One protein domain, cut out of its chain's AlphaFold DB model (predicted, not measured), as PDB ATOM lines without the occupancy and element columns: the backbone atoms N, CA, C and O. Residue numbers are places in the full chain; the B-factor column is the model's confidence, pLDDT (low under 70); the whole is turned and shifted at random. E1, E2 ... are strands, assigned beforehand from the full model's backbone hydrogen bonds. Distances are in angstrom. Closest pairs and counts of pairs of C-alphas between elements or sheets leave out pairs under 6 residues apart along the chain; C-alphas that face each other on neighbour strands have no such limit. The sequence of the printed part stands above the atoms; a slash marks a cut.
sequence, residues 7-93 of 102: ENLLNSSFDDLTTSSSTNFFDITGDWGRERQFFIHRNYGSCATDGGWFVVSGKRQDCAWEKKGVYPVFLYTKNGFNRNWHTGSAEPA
ATOM      1  N   GLU A   7      86.756 134.888  72.387       94.31
ATOM      2  CA  GLU A   7      85.571 134.305  71.747       94.31
ATOM      3  C   GLU A   7      85.591 132.769  71.747       94.31
ATOM      4  O   GLU A   7      84.535 132.147  71.675       94.31
ATOM      5  N   ASN A   8      86.773 132.160  71.879       94.19
ATOM      6  CA  ASN A   8      86.946 130.709  71.946       94.19
ATOM      7  C   ASN A   8      87.035 130.190  73.393       94.19
ATOM      8  O   ASN A   8      87.362 129.022  73.610       94.19
ATOM      9  N   LEU A   9      86.808 131.045  74.397       95.06
ATOM     10  CA  LEU A   9      86.885 130.653  75.799       95.06
ATOM     11  C   LEU A   9      85.704 129.747  76.165       95.06
ATOM     12  O   LEU A   9      84.563 130.199  76.232       95.06
ATOM     13  N   LEU A  10      85.999 128.477  76.442       94.81
ATOM     14  CA  LEU A  10      84.998 127.505  76.895       94.81
ATOM     15  C   LEU A  10      84.769 127.582  78.406       94.81
ATOM     16  O   LEU A  10      83.633 127.571  78.866       94.81
ATOM     17  N   ASN A  11      85.855 127.635  79.178       94.94
ATOM     18  CA  ASN A  11      85.814 127.740  80.629       94.94
ATOM     19  C   ASN A  11      87.099 128.395  81.157       94.94
ATOM     20  O   ASN A  11      88.130 128.391  80.483       94.94
ATOM     21  N   SER A  12      87.033 128.932  82.371       96.19
ATOM     22  CA  SER A  12      88.110 129.642  83.047       96.19
ATOM     23  C   SER A  12      88.121 129.294  84.536       96.19
ATOM     24  O   SER A  12      87.082 129.007  85.120       96.19
ATOM     25  N   SER A  13      89.293 129.359  85.169       96.12
ATOM     26  CA  SER A  13      89.412 129.309  86.633       96.12
ATOM     27  C   SER A  13      89.031 130.629  87.318       96.12
ATOM     28  O   SER A  13      89.070 130.707  88.542       96.12
ATOM     29  N   PHE A  14      88.759 131.680  86.542       97.62
ATOM     30  CA  PHE A  14      88.309 132.979  87.029       97.62
ATOM     31  C   PHE A  14      86.797 133.109  86.846       97.62
ATOM     32  O   PHE A  14      86.301 132.942  85.730       97.62
ATOM     33  N   ASP A  15      86.099 133.473  87.916       97.38
ATOM     34  CA  ASP A  15      84.637 133.490  88.000       97.38
ATOM     35  C   ASP A  15      83.999 134.562  87.099       97.38
ATOM     36  O   ASP A  15      82.860 134.418  86.658       97.38
ATOM     37  N   ASP A  16      84.726 135.645  86.807       97.06
ATOM     38  CA  ASP A  16      84.258 136.775  85.996       97.06
ATOM     39  C   ASP A  16      84.942 136.888  84.622       97.06
ATOM     40  O   ASP A  16      84.755 137.889  83.919       97.06
ATOM     41  N   LEU A  17      85.716 135.875  84.210       97.81
ATOM     42  CA  LEU A  17      86.303 135.804  82.870       97.81
ATOM     43  C   LEU A  17      85.473 134.885  81.971       97.81
ATOM     44  O   LEU A  17      85.599 133.663  82.012       97.81
ATOM     45  N   THR A  18      84.656 135.492  81.117       97.19
ATOM     46  CA  THR A  18      83.794 134.813  80.150       97.19
ATOM     47  C   THR A  18      83.939 135.450  78.766       97.19
ATOM     48  O   THR A  18      84.633 136.457  78.588       97.19
ATOM     49  N   THR A  19      83.249 134.897  77.768       97.00
ATOM     50  CA  THR A  19      83.198 135.463  76.410       97.00
ATOM     51  C   THR A  19      82.597 136.876  76.370       97.00
ATOM     52  O   THR A  19      82.925 137.652  75.471       97.00
ATOM     53  N   SER A  20      81.767 137.253  77.352       96.25
ATOM     54  CA  SER A  20      81.154 138.586  77.449       96.25
ATOM     55  C   SER A  20      81.978 139.594  78.258       96.25
ATOM     56  O   SER A  20      81.681 140.790  78.231       96.25
ATOM     57  N   SER A  21      83.038 139.155  78.943       96.50
ATOM     58  CA  SER A  21      83.901 140.044  79.723       96.50
ATOM     59  C   SER A  21      84.583 141.075  78.822       96.50
ATOM     60  O   SER A  21      85.064 140.766  77.732       96.50
ATOM     61  N   SER A  22      84.645 142.330  79.267       95.31
ATOM     62  CA  SER A  22      85.393 143.368  78.548       95.31
ATOM     63  C   SER A  22      86.896 143.172  78.749       95.31
ATOM     64  O   SER A  22      87.341 142.912  79.866       95.31
ATOM     65  N   THR A  23      87.672 143.291  77.675       96.38
ATOM     66  CA  THR A  23      89.118 143.033  77.668       96.38
ATOM     67  C   THR A  23      89.821 144.014  76.741       96.38
ATOM     68  O   THR A  23      89.447 144.117  75.573       96.38
ATOM     69  N   ASN A  24      90.867 144.687  77.222       94.38
ATOM     70  CA  ASN A  24      91.815 145.371  76.340       94.38
ATOM     71  C   ASN A  24      92.808 144.382  75.721       94.38
ATOM     72  O   ASN A  24      93.214 144.574  74.581       94.38
ATOM     73  N   PHE A  25      93.168 143.329  76.463       96.06
ATOM     74  CA  PHE A  25      94.079 142.282  76.011       96.06
ATOM     75  C   PHE A  25      93.510 140.898  76.319       96.06
ATOM     76  O   PHE A  25      93.053 140.635  77.432       96.06
ATOM     77  N   PHE A  26      93.547 140.034  75.306       96.69
ATOM     78  CA  PHE A  26      93.350 138.589  75.396       96.69
ATOM     79  C   PHE A  26      94.137 137.963  74.234       96.69
ATOM     80  O   PHE A  26      93.571 137.593  73.207       96.69
ATOM     81  N   ASP A  27      95.466 137.957  74.348       94.94
ATOM     82  CA  ASP A  27      96.375 137.488  73.291       94.94
ATOM     83  C   ASP A  27      97.646 136.887  73.912       94.94
ATOM     84  O   ASP A  27      98.112 137.319  74.967       94.94
ATOM     85  N   ILE A  28      98.233 135.905  73.232       95.88
ATOM     86  CA  ILE A  28      99.536 135.325  73.579       95.88
ATOM     87  C   ILE A  28     100.653 136.356  73.415       95.88
ATOM     88  O   ILE A  28     101.550 136.427  74.252       95.88
ATOM     89  N   THR A  29     100.600 137.158  72.353       95.31
ATOM     90  CA  THR A  29     101.617 138.175  72.055       95.31
ATOM     91  C   THR A  29     101.606 139.278  73.108       95.31
ATOM     92  O   THR A  29     102.667 139.752  73.507       95.31
ATOM     93  N   GLY A  30     100.404 139.646  73.567       95.44
ATOM     94  CA  GLY A  30     100.182 140.690  74.561       95.44
ATOM     95  C   GLY A  30     100.837 142.023  74.186       95.44
ATOM     96  O   GLY A  30     100.750 142.455  73.035       95.44
ATOM     97  N   ASP A  31     101.482 142.678  75.151       95.88
ATOM     98  CA  ASP A  31     102.300 143.872  74.915       95.88
ATOM     99  C   ASP A  31     103.779 143.476  74.856       95.88
ATOM    100  O   ASP A  31     104.478 143.397  75.871       95.88
ATOM    101  N   TRP A  32     104.251 143.227  73.635       94.81
ATOM    102  CA  TRP A  32     105.632 142.830  73.367       94.81
ATOM    103  C   TRP A  32     106.657 143.851  73.878       94.81
ATOM    104  O   TRP A  32     107.687 143.464  74.425       94.81
ATOM    105  N   GLY A  33     106.380 145.153  73.738       95.38
ATOM    106  CA  GLY A  33     107.314 146.213  74.132       95.38
ATOM    107  C   GLY A  33     107.533 146.292  75.644       95.38
ATOM    108  O   GLY A  33     108.586 146.762  76.086       95.38
ATOM    109  N   ARG A  34     106.561 145.800  76.422       96.06
ATOM    110  CA  ARG A  34     106.639 145.665  77.883       96.06
ATOM    111  C   ARG A  34     106.920 144.239  78.361       96.06
ATOM    112  O   ARG A  34     106.882 143.993  79.557       96.06
ATOM    113  N   GLU A  35     107.215 143.311  77.449       96.88
ATOM    114  CA  GLU A  35     107.425 141.886  77.743       96.88
ATOM    115  C   GLU A  35     106.253 141.237  78.511       96.88
ATOM    116  O   GLU A  35     106.452 140.416  79.405       96.88
ATOM    117  N   ARG A  36     105.011 141.597  78.168       96.94
ATOM    118  CA  ARG A  36     103.786 141.057  78.784       96.94
ATOM    119  C   ARG A  36     103.108 140.105  77.813       96.94
ATOM    120  O   ARG A  36     102.384 140.549  76.927       96.94
ATOM    121  N   GLN A  37     103.352 138.810  77.970       96.75
ATOM    122  CA  GLN A  37     102.834 137.744  77.105       96.75
ATOM    123  C   GLN A  37     101.690 136.990  77.785       96.75
ATOM    124  O   GLN A  37     101.493 137.135  78.989       96.75
ATOM    125  N   PHE A  38     100.929 136.190  77.029       96.56
ATOM    126  CA  PHE A  38      99.708 135.520  77.515       96.56
ATOM    127  C   PHE A  38      98.867 136.471  78.369       96.56
ATOM    128  O   PHE A  38      98.599 136.228  79.545       96.56
ATOM    129  N   PHE A  39      98.542 137.619  77.784       97.19
ATOM    130  CA  PHE A  39      98.074 138.768  78.530       97.19
ATOM    131  C   PHE A  39      96.553 138.832  78.488       97.19
ATOM    132  O   PHE A  39      95.955 139.067  77.436       97.19
ATOM    133  N   ILE A  40      95.937 138.606  79.647       97.88
ATOM    134  CA  ILE A  40      94.491 138.644  79.844       97.88
ATOM    135  C   ILE A  40      94.186 139.798  80.797       97.88
ATOM    136  O   ILE A  40      94.258 139.658  82.023       97.88
ATOM    137  N   HIS A  41      93.859 140.957  80.227       97.06
ATOM    138  CA  HIS A  41      93.659 142.198  80.971       97.06
ATOM    139  C   HIS A  41      92.363 142.905  80.589       97.06
ATOM    140  O   HIS A  41      92.049 143.090  79.408       97.06
ATOM    141  N   ARG A  42      91.626 143.348  81.611       97.25
ATOM    142  CA  ARG A  42      90.394 144.121  81.437       97.25
ATOM    143  C   ARG A  42      90.724 145.550  81.056       97.25
ATOM    144  O   ARG A  42      90.210 146.053  80.063       97.25
ATOM    145  N   ASN A  43      91.581 146.166  81.862       95.12
ATOM    146  CA  ASN A  43      91.997 147.551  81.751       95.12
ATOM    147  C   ASN A  43      93.525 147.619  81.745       95.12
ATOM    148  O   ASN A  43      94.193 147.081  82.634       95.12
ATOM    149  N   TYR A  44      94.069 148.262  80.716       94.75
ATOM    150  CA  TYR A  44      95.503 148.403  80.528       94.75
ATOM    151  C   TYR A  44      95.854 149.798  80.006       94.75
ATOM    152  O   TYR A  44      95.361 150.212  78.959       94.75
ATOM    153  N   GLY A  45      96.699 150.524  80.740       91.00
ATOM    154  CA  GLY A  45      97.132 151.862  80.323       91.00
ATOM    155  C   GLY A  45      98.177 152.496  81.234       91.00
ATOM    156  O   GLY A  45      99.109 153.137  80.752       91.00
ATOM    157  N   SER A  46      98.078 152.273  82.544       94.19
ATOM    158  CA  SER A  46      99.037 152.771  83.531       94.19
ATOM    159  C   SER A  46      99.100 151.833  84.727       94.19
ATOM    160  O   SER A  46      98.094 151.232  85.091       94.19
ATOM    161  N   CYS A  47     100.236 151.779  85.424       95.69
ATOM    162  CA  CYS A  47     100.402 150.874  86.561       95.69
ATOM    163  C   CYS A  47      99.333 151.031  87.657       95.69
ATOM    164  O   CYS A  47      99.020 150.051  88.322       95.69
ATOM    165  N   ALA A  48      98.787 152.238  87.851       96.38
ATOM    166  CA  ALA A  48      97.758 152.525  88.856       96.38
ATOM    167  C   ALA A  48      96.362 152.030  88.450       96.38
ATOM    168  O   ALA A  48      95.489 151.851  89.299       96.38
ATOM    169  N   THR A  49      96.144 151.827  87.153       95.25
ATOM    170  CA  THR A  49      94.870 151.414  86.563       95.25
ATOM    171  C   THR A  49      94.977 150.070  85.868       95.25
ATOM    172  O   THR A  49      94.053 149.703  85.162       95.25
ATOM    173  N   ASP A  50      96.095 149.363  85.977       96.31
ATOM    174  CA  ASP A  50      96.275 148.064  85.348       96.31
ATOM    175  C   ASP A  50      95.503 147.027  86.174       96.31
ATOM    176  O   ASP A  50      95.663 146.918  87.391       96.31
ATOM    177  N   GLY A  51      94.607 146.293  85.518       97.06
ATOM    178  CA  GLY A  51      93.813 145.255  86.159       97.06
ATOM    179  C   GLY A  51      93.332 144.211  85.169       97.06
ATOM    180  O   GLY A  51      92.890 144.525  84.056       97.06
ATOM    181  N   GLY A  52      93.444 142.961  85.590       97.31
ATOM    182  CA  GLY A  52      93.123 141.821  84.756       97.31
ATOM    183  C   GLY A  52      93.067 140.530  85.534       97.31
ATOM    184  O   GLY A  52      92.730 140.502  86.719       97.31
ATOM    185  N   TRP A  53      93.421 139.461  84.833       98.06
ATOM    186  CA  TRP A  53      93.341 138.096  85.329       98.06
ATOM    187  C   TRP A  53      94.700 137.414  85.329       98.06
ATOM    188  O   TRP A  53      95.048 136.785  86.325       98.06
ATOM    189  N   PHE A  54      95.469 137.544  84.245       97.88
ATOM    190  CA  PHE A  54      96.708 136.790  84.069       97.88
ATOM    191  C   PHE A  54      97.702 137.474  83.116       97.88
ATOM    192  O   PHE A  54      97.292 138.109  82.139       97.88
ATOM    193  N   VAL A  55      99.002 137.312  83.381       97.75
ATOM    194  CA  VAL A  55     100.095 137.662  82.461       97.75
ATOM    195  C   VAL A  55     101.322 136.780  82.696       97.75
ATOM    196  O   VAL A  55     101.643 136.422  83.828       97.75
ATOM    197  N   VAL A  56     102.067 136.502  81.634       97.69
ATOM    198  CA  VAL A  56     103.470 136.086  81.701       97.69
ATOM    199  C   VAL A  56     104.326 137.342  81.564       97.69
ATOM    200  O   VAL A  56     104.437 137.910  80.479       97.69
ATOM    201  N   SER A  57     104.894 137.802  82.677       97.31
ATOM    202  CA  SER A  57     105.738 138.998  82.729       97.31
ATOM    203  C   SER A  57     107.198 138.628  82.493       97.31
ATOM    204  O   SER A  57     107.741 137.752  83.170       97.31
ATOM    205  N   GLY A  58     107.844 139.314  81.557       96.94
ATOM    206  CA  GLY A  58     109.281 139.247  81.319       96.94
ATOM    207  C   GLY A  58     110.091 140.119  82.277       96.94
ATOM    208  O   GLY A  58     109.583 140.606  83.286       96.94
ATOM    209  N   LYS A  59     111.377 140.295  81.959       95.44
ATOM    210  CA  LYS A  59     112.369 141.002  82.787       95.44
ATOM    211  C   LYS A  59     112.129 142.503  82.846       95.44
ATOM    212  O   LYS A  59     112.624 143.157  83.765       95.44
ATOM    213  N   ARG A  60     111.430 143.059  81.860       94.75
ATOM    214  CA  ARG A  60     111.032 144.462  81.883       94.75
ATOM    215  C   ARG A  60     110.010 144.698  83.000       94.75
ATOM    216  O   ARG A  60     108.972 144.056  83.049       94.75
ATOM    217  N   GLN A  61     110.336 145.616  83.910       90.12
ATOM    218  CA  GLN A  61     109.565 145.910  85.123       90.12
ATOM    219  C   GLN A  61     109.178 147.394  85.170       90.12
ATOM    220  O   GLN A  61     109.776 148.184  85.909       90.12
ATOM    221  N   ASP A  62     108.186 147.788  84.380       94.00
ATOM    222  CA  ASP A  62     107.662 149.155  84.375       94.00
ATOM    223  C   ASP A  62     106.757 149.423  85.603       94.00
ATOM    224  O   ASP A  62     106.644 150.558  86.067       94.00
ATOM    225  N   CYS A  63     106.147 148.381  86.179       95.44
ATOM    226  CA  CYS A  63     105.215 148.457  87.300       95.44
ATOM    227  C   CYS A  63     105.681 147.649  88.522       95.44
ATOM    228  O   CYS A  63     106.302 146.596  88.416       95.44
ATOM    229  N   ALA A  64     105.320 148.108  89.727       95.50
ATOM    230  CA  ALA A  64     105.681 147.418  90.972       95.50
ATOM    231  C   ALA A  64     105.106 145.992  91.066       95.50
ATOM    232  O   ALA A  64     105.756 145.110  91.619       95.50
ATOM    233  N   TRP A  65     103.922 145.753  90.493       95.12
ATOM    234  CA  TRP A  65     103.295 144.430  90.481       95.12
ATOM    235  C   TRP A  65     104.057 143.399  89.629       95.12
ATOM    236  O   TRP A  65     103.869 142.208  89.845       95.12
ATOM    237  N   GLU A  66     104.955 143.821  88.728       95.19
ATOM    238  CA  GLU A  66     105.803 142.921  87.923       95.19
ATOM    239  C   GLU A  66     106.976 142.355  88.735       95.19
ATOM    240  O   GLU A  66     107.557 141.332  88.370       95.19
ATOM    241  N   LYS A  67     107.348 143.003  89.849       93.81
ATOM    242  CA  LYS A  67     108.570 142.742  90.633       93.81
ATOM    243  C   LYS A  67     108.388 141.593  91.622       93.81
ATOM    244  O   LYS A  67     108.362 141.800  92.833       93.81
ATOM    245  N   LYS A  68     108.212 140.380  91.098       90.88
ATOM    246  CA  LYS A  68     107.712 139.230  91.871       90.88
ATOM    247  C   LYS A  68     108.581 137.966  91.816       90.88
ATOM    248  O   LYS A  68     108.152 136.935  92.323       90.88
ATOM    249  N   GLY A  69     109.797 138.023  91.270       85.00
ATOM    250  CA  GLY A  69     110.731 136.894  91.337       85.00
ATOM    251  C   GLY A  69     111.698 136.800  90.161       85.00
ATOM    252  O   GLY A  69     112.176 137.814  89.653       85.00
ATOM    253  N   VAL A  70     111.998 135.561  89.762       90.50
ATOM    254  CA  VAL A  70     112.836 135.233  88.600       90.50
ATOM    255  C   VAL A  70     111.966 135.189  87.345       90.50
ATOM    256  O   VAL A  70     110.868 134.644  87.368       90.50
ATOM    257  N   TYR A  71     112.467 135.770  86.257       92.94
ATOM    258  CA  TYR A  71     111.721 135.952  85.013       92.94
ATOM    259  C   TYR A  71     111.970 134.843  83.981       92.94
ATOM    260  O   TYR A  71     113.104 134.364  83.888       92.94
ATOM    261  N   PRO A  72     110.973 134.525  83.130       95.56
ATOM    262  CA  PRO A  72     109.616 135.081  83.144       95.56
ATOM    263  C   PRO A  72     108.808 134.584  84.352       95.56
ATOM    264  O   PRO A  72     108.976 133.447  84.782       95.56
ATOM    265  N   VAL A  73     107.938 135.438  84.893       97.00
ATOM    266  CA  VAL A  73     107.063 135.110  86.028       97.00
ATOM    267  C   VAL A  73     105.611 135.093  85.575       97.00
ATOM    268  O   VAL A  73     105.162 135.975  84.843       97.00
ATOM    269  N   PHE A  74     104.871 134.078  86.004       97.56
ATOM    270  CA  PHE A  74     103.442 133.981  85.738       97.56
ATOM    271  C   PHE A  74     102.722 134.699  86.863       97.56
ATOM    272  O   PHE A  74     102.871 134.318  88.020       97.56
ATOM    273  N   LEU A  75     101.980 135.750  86.543       97.38
ATOM    274  CA  LEU A  75     101.213 136.507  87.518       97.38
ATOM    275  C   LEU A  75      99.734 136.327  87.249       97.38
ATOM    276  O   LEU A  75      99.286 136.372  86.103       97.38
ATOM    277  N   TYR A  76      98.977 136.156  88.321       97.75
ATOM    278  CA  TYR A  76      97.532 136.040  88.270       97.75
ATOM    279  C   TYR A  76      96.884 136.880  89.363       97.75
ATOM    280  O   TYR A  76      97.510 137.215  90.373       97.75
ATOM    281  N   THR A  77      95.609 137.200  89.175       96.94
ATOM    282  CA  THR A  77      94.825 137.868  90.211       96.94
ATOM    283  C   THR A  77      94.310 136.861  91.226       96.94
ATOM    284  O   THR A  77      93.540 135.956  90.891       96.94
ATOM    285  N   LYS A  78      94.686 137.041  92.494       92.06
ATOM    286  CA  LYS A  78      94.167 136.199  93.577       92.06
ATOM    287  C   LYS A  78      92.652 136.345  93.745       92.06
ATOM    288  O   LYS A  78      92.073 137.390  93.454       92.06
ATOM    289  N   ASN A  79      92.029 135.302  94.290       90.88
ATOM    290  CA  ASN A  79      90.587 135.186  94.546       90.88
ATOM    291  C   ASN A  79      89.694 135.032  93.303       90.88
ATOM    292  O   ASN A  79      88.485 135.091  93.462       90.88
ATOM    293  N   GLY A  80      90.243 134.830  92.101       93.19
ATOM    294  CA  GLY A  80      89.447 134.405  90.938       93.19
ATOM    295  C   GLY A  80      88.653 135.505  90.223       93.19
ATOM    296  O   GLY A  80      87.945 135.197  89.274       93.19
ATOM    297  N   PHE A  81      88.800 136.774  90.609       96.69
ATOM    298  CA  PHE A  81      88.116 137.909  89.969       96.69
ATOM    299  C   PHE A  81      89.113 138.901  89.388       96.69
ATOM    300  O   PHE A  81      90.196 139.075  89.945       96.69
ATOM    301  N   ASN A  82      88.721 139.647  88.355       95.94
ATOM    302  CA  ASN A  82      89.491 140.800  87.909       95.94
ATOM    303  C   ASN A  82      89.638 141.840  89.033       95.94
ATOM    304  O   ASN A  82      88.655 142.310  89.617       95.94
ATOM    305  N   ARG A  83      90.874 142.267  89.303       96.56
ATOM    306  CA  ARG A  83      91.196 143.306  90.294       96.56
ATOM    307  C   ARG A  83      92.250 144.254  89.755       96.56
ATOM    308  O   ARG A  83      92.962 143.949  88.808       96.56
ATOM    309  N   ASN A  84      92.354 145.413  90.395       96.50
ATOM    310  CA  ASN A  84      93.455 146.336  90.166       96.50
ATOM    311  C   ASN A  84      94.748 145.744  90.750       96.50
ATOM    312  O   ASN A  84      94.794 145.380  91.927       96.50
ATOM    313  N   TRP A  85      95.795 145.632  89.939       95.94
ATOM    314  CA  TRP A  85      97.060 145.005  90.325       95.94
ATOM    315  C   TRP A  85      97.928 145.918  91.189       95.94
ATOM    316  O   TRP A  85      98.716 145.431  92.001       95.94
ATOM    317  N   HIS A  86      97.713 147.234  91.111       93.94
ATOM    318  CA  HIS A  86      98.357 148.209  91.987       93.94
ATOM    319  C   HIS A  86      98.029 147.982  93.467       93.94
ATOM    320  O   HIS A  86      98.850 148.274  94.330       93.94
ATOM    321  N   THR A  87      96.862 147.409  93.779       93.62
ATOM    322  CA  THR A  87      96.438 147.153  95.166       93.62
ATOM    323  C   THR A  87      96.987 145.837  95.729       93.62
ATOM    324  O   THR A  87      96.426 145.295  96.680       93.62
ATOM    325  N   GLY A  88      98.040 145.272  95.125       92.62
ATOM    326  CA  GLY A  88      98.678 144.040  95.597       92.62
ATOM    327  C   GLY A  88      97.835 142.783  95.366       92.62
ATOM    328  O   GLY A  88      97.834 141.873  96.196       92.62
ATOM    329  N   SER A  89      97.066 142.751  94.275       95.12
ATOM    330  CA  SER A  89      96.235 141.597  93.903       95.12
ATOM    331  C   SER A  89      96.930 140.604  92.964       95.12
ATOM    332  O   SER A  89      96.464 139.471  92.853       95.12
ATOM    333  N   ALA A  90      98.043 141.009  92.342       96.06
ATOM    334  CA  ALA A  90      98.863 140.167  91.480       96.06
ATOM    335  C   ALA A  90      99.834 139.311  92.304       96.06
ATOM    336  O   ALA A  90     100.662 139.848  93.051       96.06
ATOM    337  N   GLU A  91      99.753 137.995  92.140       96.06
ATOM    338  CA  GLU A  91     100.625 137.028  92.808       96.06
ATOM    339  C   GLU A  91     101.267 136.057  91.805       96.06
ATOM    340  O   GLU A  91     100.695 135.828  90.736       96.06
ATOM    341  N   PRO A  92     102.445 135.484  92.123       97.06
ATOM    342  CA  PRO A  92     103.066 134.437  91.316       97.06
ATOM    343  C   PRO A  92     102.220 133.164  91.245       97.06
ATOM    344  O   PRO A  92     101.701 132.708  92.261       97.06
ATOM    345  N   ALA A  93     102.148 132.556  90.064       95.94
ATOM    346  CA  ALA A  93     101.618 131.215  89.844       95.94
ATOM    347  C   ALA A  93     102.745 130.230  89.503       95.94
ATOM    348  O   ALA A  93     103.696 130.585  88.809       95.94
TER     349      ALA A  93
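This is residues 7 to 93 of the 102 residues of an uncharacterized protein of Mytilus galloprovincialis (UniProt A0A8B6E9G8). There is little regular structure: long loops lie round a small, strongly twisted sheet of five strands, with residues 7 to 24 at one end of the longest axis. The printed part has 87 residues, no named helix, and E1 to E5 in a meander, each strand the antiparallel neighbour of the one before. It is all strand, with 27 residues in named elements, and compact: radius of gyration of the C-alphas 11.8 A, spans 31 by 24 by 23 A.

Find C-alpha 25 at (94.079, 142.282, 76.011); E1 runs from there to 27. E2, residues 36 to 43, 13.8 A, bends by 93 degrees at 39. E3 is residues 51 to 57, 13.9 A; E4, 73 to 77, 13.2 A; E5, 90 to 93, ends at (101.618, 131.215, 89.844).

Cross four hairpins, each within hydrogen-bond range: E1-E2 at N 41 and O 25, 2.9 A; E2-E3 at N 56 and O 37, 2.8 A; E3-E4 at N 75 and O 55, 2.8 A; E4-E5 at N 93 and O 74, 2.8 A. The edge strands E1 and E5 are apart.

The farthest C-alphas, Ser 20 and Val 70, are 33.8 A apart. The printed part has no cut. Links E3 to E4 and E4 to E5 are long. No printed residue is under 70 in pLDDT.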